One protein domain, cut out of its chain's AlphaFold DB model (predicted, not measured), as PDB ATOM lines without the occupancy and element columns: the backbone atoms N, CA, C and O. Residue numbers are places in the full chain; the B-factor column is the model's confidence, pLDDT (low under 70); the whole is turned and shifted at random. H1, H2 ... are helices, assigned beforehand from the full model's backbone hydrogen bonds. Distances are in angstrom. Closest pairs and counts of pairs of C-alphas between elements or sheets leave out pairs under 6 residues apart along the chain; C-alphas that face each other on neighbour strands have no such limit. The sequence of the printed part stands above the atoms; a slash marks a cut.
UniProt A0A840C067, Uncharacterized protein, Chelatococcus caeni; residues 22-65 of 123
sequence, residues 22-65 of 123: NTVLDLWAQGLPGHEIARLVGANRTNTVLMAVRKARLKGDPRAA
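Overview. This is residues 22 to 65 of the 123 residues of an uncharacterized protein of Chelatococcus caeni (UniProt A0A840C067). One longer helix, H3, runs along the longest axis, and two short helices pack on one side of it: H1 crosses its middle and H2 lies by its first turns. After H3, residues 59 to 65 fold back toward H1. The printed part has 44 residues with three named helices, in the order H1, H2, H3, and no named strand; its class is all helix. It is compact, with a radius of gyration of the C-alphas of 9.3 A and spans of 26 by 17 by 14 A.

Along the chain. H3, residues 46 to 58, is 18.7 A long, from C-alpha 46 at (161.820, 177.159, 164.231) to C-alpha 58 at (172.187, 182.180, 178.961). H1 is residues 22 to 29, beginning at C-alpha 22 (176.158, 171.985, 168.681), 10.5 A long. H2, residues 34 to 40, is 9.8 A long.

Arrangement. H3 touches H1 with residues 49 to 53 alone, about perpendicular at 85 degrees; their closest C-alphas, Leu 25 and Val 53, are 6.5 A apart. H3 touches H2 with residues 46 to 50 alone, opposite ways at a steep tilt of 69 degrees, only just short of perpendicular; the closest C-alphas, His 35 and Thr 46, are 5.0 A apart. H1 and H2 touch at a steep tilt of 47 degrees, opposite ways, closest at the C-alphas of Val 24 and Ile 37, 6.6 A. In H1, H2 and H3 every O i to N i+4 pair is within hydrogen-bond range.

Size, cuts and confidence. The two farthest C-alphas, Asn 44 and Gly 60, are 26.1 A apart. The printed part has no cut, both links are tight, and no printed residue is under 70 in pLDDT.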
ATOM      1  N   ASN A  22     174.897 171.420 169.167       94.38
ATOM      2  CA  ASN A  22     176.158 171.985 168.681       94.38
ATOM      3  C   ASN A  22     176.030 172.402 167.216       94.38
ATOM      4  O   ASN A  22     176.265 173.566 166.905       94.38
ATOM      5  N   THR A  23     175.502 171.517 166.366       95.31
ATOM      6  CA  THR A  23     175.196 171.846 164.966       95.31
ATOM      7  C   THR A  23     174.287 173.076 164.848       95.31
ATOM      8  O   THR A  23     174.518 173.950 164.014       95.31
ATOM      9  N   VAL A  24     173.267 173.199 165.710       95.75
ATOM     10  CA  VAL A  24     172.402 174.393 165.742       95.75
ATOM     11  C   VAL A  24     173.196 175.671 166.022       95.75
ATOM     12  O   VAL A  24     172.925 176.698 165.398       95.75
ATOM     13  N   LEU A  25     174.144 175.634 166.958       96.75
ATOM     14  CA  LEU A  25     174.945 176.799 167.333       96.75
ATOM     15  C   LEU A  25     175.990 177.148 166.278       96.75
ATOM     16  O   LEU A  25     176.206 178.330 166.039       96.75
ATOM     17  N   ASP A  26     176.578 176.161 165.608       97.12
ATOM     18  CA  ASP A  26     177.559 176.399 164.546       97.12
ATOM     19  C   ASP A  26     176.894 177.022 163.316       97.12
ATOM     20  O   ASP A  26     177.328 178.071 162.836       97.12
ATOM     21  N   LEU A  27     175.759 176.465 162.876       95.06
ATOM     22  CA  LEU A  27     174.933 177.082 161.835       95.06
ATOM     23  C   LEU A  27     174.417 178.453 162.285       95.06
ATOM     24  O   LEU A  27     174.228 179.360 161.469       95.06
ATOM     25  N   TRP A  28     174.209 178.635 163.598       95.06
ATOM     26  CA  TRP A  28     173.854 179.941 164.113       95.06
ATOM     27  C   TRP A  28     175.028 180.935 164.039       95.06
ATOM     28  O   TRP A  28     174.832 182.082 163.651       95.06
ATOM     29  N   ALA A  29     176.248 180.546 164.375       93.88
ATOM     30  CA  ALA A  29     177.408 181.425 164.261       93.88
ATOM     31  C   ALA A  29     177.672 181.834 162.801       93.88
ATOM     32  O   ALA A  29     178.047 182.973 162.540       93.88
ATOM     33  N   GLN A  30     177.366 180.949 161.848       92.94
ATOM     34  CA  GLN A  30     177.475 181.196 160.402       92.94
ATOM     35  C   GLN A  30     176.425 182.170 159.838       92.94
ATOM     36  O   GLN A  30     176.457 182.496 158.657       92.94
ATOM     37  N   GLY A  31     175.474 182.642 160.650       90.94
ATOM     38  CA  GLY A  31     174.499 183.642 160.214       90.94
ATOM     39  C   GLY A  31     173.212 183.083 159.600       90.94
ATOM     40  O   GLY A  31     172.323 183.871 159.279       90.94
ATOM     41  N   LEU A  32     173.028 181.758 159.529       92.06
ATOM     42  CA  LEU A  32     171.812 181.180 158.940       92.06
ATOM     43  C   LEU A  32     170.554 181.555 159.747       92.06
ATOM     44  O   LEU A  32     170.594 181.605 160.985       92.06
ATOM     45  N   PRO A  33     169.413 181.824 159.095       89.44
ATOM     46  CA  PRO A  33     168.170 182.129 159.786       89.44
ATOM     47  C   PRO A  33     167.582 180.874 160.451       89.44
ATOM     48  O   PRO A  33     167.709 179.754 159.964       89.44
ATOM     49  N   GLY A  34     166.878 181.047 161.575       90.06
ATOM     50  CA  GLY A  34     166.416 179.917 162.392       90.06
ATOM     51  C   GLY A  34     165.487 178.922 161.678       90.06
ATOM     52  O   GLY A  34     165.474 177.749 162.040       90.06
ATOM     53  N   HIS A  35     164.718 179.364 160.676       91.44
ATOM     54  CA  HIS A  35     163.858 178.473 159.886       91.44
ATOM     55  C   HIS A  35     164.679 177.555 158.968       91.44
ATOM     56  O   HIS A  35     164.342 176.387 158.792       91.44
ATOM     57  N   GLU A  36     165.790 178.058 158.432       91.56
ATOM     58  CA  GLU A  36     166.700 177.281 157.601       91.56
ATOM     59  C   GLU A  36     167.511 176.298 158.442       91.56
ATOM     60  O   GLU A  36     167.602 175.124 158.090       91.56
ATOM     61  N   ILE A  37     167.986 176.730 159.616       94.81
ATOM     62  CA  ILE A  37     168.609 175.828 160.593       94.81
ATOM     63  C   ILE A  37     167.631 174.710 160.966       94.81
ATOM     64  O   ILE A  37     168.016 173.547 160.977       94.81
ATOM     65  N   ALA A  38     166.355 175.033 161.218       93.19
ATOM     66  CA  ALA A  38     165.340 174.037 161.552       93.19
ATOM     67  C   ALA A  38     165.158 172.998 160.435       93.19
ATOM     68  O   ALA A  38     165.098 171.805 160.725       93.19
ATOM     69  N   ARG A  39     165.146 173.438 159.170       92.69
ATOM     70  CA  ARG A  39     165.123 172.549 158.001       92.69
ATOM     71  C   ARG A  39     166.353 171.637 157.962       92.69
ATOM     72  O   ARG A  39     166.196 170.434 157.783       92.69
ATOM     73  N   LEU A  40     167.550 172.190 158.163       92.19
ATOM     74  CA  LEU A  40     168.818 171.452 158.088       92.19
ATOM     75  C   LEU A  40     168.977 170.418 159.210       92.19
ATOM     76  O   LEU A  40     169.433 169.307 158.958       92.19
ATOM     77  N   VAL A  41     168.559 170.743 160.437       91.31
ATOM     78  CA  VAL A  41     168.688 169.838 161.597       91.31
ATOM     79  C   VAL A  41     167.470 168.926 161.798       91.31
ATOM     80  O   VAL A  41     167.394 168.194 162.785       91.31
ATOM     81  N   GLY A  42     166.487 168.976 160.892       90.12
ATOM     82  CA  GLY A  42     165.263 168.176 160.975       90.12
ATOM     83  C   GLY A  42     164.348 168.554 162.147       90.12
ATOM     84  O   GLY A  42     163.638 167.701 162.683       90.12
ATOM     85  N   ALA A  43     164.367 169.815 162.582       89.00
ATOM     86  CA  ALA A  43     163.472 170.313 163.616       89.00
ATOM     87  C   ALA A  43     162.109 170.698 163.025       89.00
ATOM     88  O   ALA A  43     162.007 171.546 162.146       89.00
ATOM     89  N   ASN A  44     161.031 170.168 163.606       85.50
ATOM     90  CA  ASN A  44     159.660 170.450 163.152       85.50
ATOM     91  C   ASN A  44     159.218 171.913 163.343       85.50
ATOM     92  O   ASN A  44     158.181 172.317 162.824       85.50
ATOM     93  N   ARG A  45     159.927 172.692 164.169       89.12
ATOM     94  CA  ARG A  45     159.569 174.076 164.503       89.12
ATOM     95  C   ARG A  45     160.822 174.929 164.653       89.12
ATOM     96  O   ARG A  45     161.712 174.585 165.429       89.12
ATOM     97  N   THR A  46     160.804 176.110 164.044       90.75
ATOM     98  CA  THR A  46     161.820 177.159 164.231       90.75
ATOM     99  C   THR A  46     162.032 177.513 165.703       90.75
ATOM    100  O   THR A  46     163.154 177.765 166.133       90.75
ATOM    101  N   ASN A  47     160.973 177.475 166.520       91.81
ATOM    102  CA  ASN A  47     161.076 177.802 167.942       91.81
ATOM    103  C   ASN A  47     162.025 176.861 168.710       91.81
ATOM    104  O   ASN A  47     162.653 177.278 169.677       91.81
ATOM    105  N   THR A  48     162.184 175.610 168.269       90.44
ATOM    106  CA  THR A  48     163.115 174.666 168.903       90.44
ATOM    107  C   THR A  48     164.566 175.126 168.749       90.44
ATOM    108  O   THR A  48     165.322 175.110 169.719       90.44
ATOM    109  N   VAL A  49     164.923 175.628 167.563       93.06
ATOM    110  CA  VAL A  49     166.229 176.245 167.281       93.06
ATOM    111  C   VAL A  49     166.431 177.490 168.148       93.06
ATOM    112  O   VAL A  49     167.445 177.615 168.830       93.06
ATOM    113  N   LEU A  50     165.437 178.384 168.199       93.06
ATOM    114  CA  LEU A  50     165.524 179.618 168.990       93.06
ATOM    115  C   LEU A  50     165.673 179.344 170.494       93.06
ATOM    116  O   LEU A  50     166.398 180.063 171.182       93.06
ATOM    117  N   MET A  51     165.028 178.297 171.012       93.25
ATOM    118  CA  MET A  51     165.185 177.874 172.405       93.25
ATOM    119  C   MET A  51     166.572 177.298 172.692       93.25
ATOM    120  O   MET A  51     167.125 177.589 173.754       93.25
ATOM    121  N   ALA A  52     167.153 176.526 171.768       93.25
ATOM    122  CA  ALA A  52     168.523 176.029 171.901       93.25
ATOM    123  C   ALA A  52     169.530 177.190 171.955       93.25
ATOM    124  O   ALA A  52     170.316 177.282 172.899       93.25
ATOM    125  N   VAL A  53     169.416 178.145 171.027       94.69
ATOM    126  CA  VAL A  53     170.247 179.361 170.995       94.69
ATOM    127  C   VAL A  53     170.047 180.205 172.257       94.69
ATOM    128  O   VAL A  53     171.019 180.650 172.861       94.69
ATOM    129  N   ARG A  54     168.802 180.400 172.721       93.81
ATOM    130  CA  ARG A  54     168.518 181.138 173.964       93.81
ATOM    131  C   ARG A  54     169.188 180.484 175.173       93.81
ATOM    132  O   ARG A  54     169.790 181.189 175.976       93.81
ATOM    133  N   LYS A  55     169.092 179.158 175.310       93.88
ATOM    134  CA  LYS A  55     169.737 178.418 176.407       93.88
ATOM    135  C   LYS A  55     171.258 178.530 176.349       93.88
ATOM    136  O   LYS A  55     171.872 178.740 177.386       93.88
ATOM    137  N   ALA A  56     171.853 178.413 175.164       94.31
ATOM    138  CA  ALA A  56     173.295 178.567 174.982       94.31
ATOM    139  C   ALA A  56     173.765 179.992 175.313       94.31
ATOM    140  O   ALA A  56     174.754 180.166 176.018       94.31
ATOM    141  N   ARG A  57     172.990 181.010 174.921       93.88
ATOM    142  CA  ARG A  57     173.257 182.409 175.276       93.88
ATOM    143  C   ARG A  57     173.230 182.648 176.781       93.88
ATOM    144  O   ARG A  57     174.112 183.318 177.296       93.88
ATOM    145  N   LEU A  58     172.250 182.086 177.494       91.44
ATOM    146  CA  LEU A  58     172.187 182.180 178.961       91.44
ATOM    147  C   LEU A  58     173.386 181.509 179.650       91.44
ATOM    148  O   LEU A  58     173.718 181.871 180.770       91.44
ATOM    149  N   LYS A  59     174.038 180.553 178.978       94.25
ATOM    150  CA  LYS A  59     175.276 179.909 179.433       94.25
ATOM    151  C   LYS A  59     176.549 180.646 178.993       94.25
ATOM    152  O   LYS A  59     177.634 180.187 179.320       94.25
ATOM    153  N   GLY A  60     176.425 181.744 178.246       92.88
ATOM    154  CA  GLY A  60     177.562 182.520 177.752       92.88
ATOM    155  C   GLY A  60     178.251 181.946 176.510       92.88
ATOM    156  O   GLY A  60     179.386 182.324 176.244       92.88
ATOM    157  N   ASP A  61     177.611 181.055 175.740       95.38
ATOM    158  CA  ASP A  61     178.226 180.525 174.513       95.38
ATOM    159  C   ASP A  61     178.376 181.648 173.459       95.38
ATOM    160  O   ASP A  61     177.361 182.228 173.043       95.38
ATOM    161  N   PRO A  62     179.604 181.956 172.993       92.56
ATOM    162  CA  PRO A  62     179.850 183.042 172.044       92.56
ATOM    163  C   PRO A  62     179.174 182.808 170.687       92.56
ATOM    164  O   PRO A  62     178.767 183.765 170.027       92.56
ATOM    165  N   ARG A  63     178.952 181.547 170.291       93.88
ATOM    166  CA  ARG A  63     178.233 181.205 169.055       93.88
ATOM    167  C   ARG A  63     176.770 181.619 169.115       93.88
ATOM    168  O   ARG A  63     176.153 181.797 168.077       93.88
ATOM    169  N   ALA A  64     176.202 181.812 170.306       93.81
ATOM    170  CA  ALA A  64     174.805 182.195 170.505       93.81
ATOM    171  C   ALA A  64     174.574 183.721 170.517       93.81
ATOM    172  O   ALA A  64     173.499 184.182 170.941       93.81
ATOM    173  N   ALA A  65     175.559 184.508 170.068       87.62
ATOM    174  CA  ALA A  65     175.489 185.964 170.017       87.62
ATOM    175  C   ALA A  65     174.185 186.462 169.366       87.62
ATOM    176  O   ALA A  65     173.636 185.857 168.431       87.62
TER     177      ALA A  65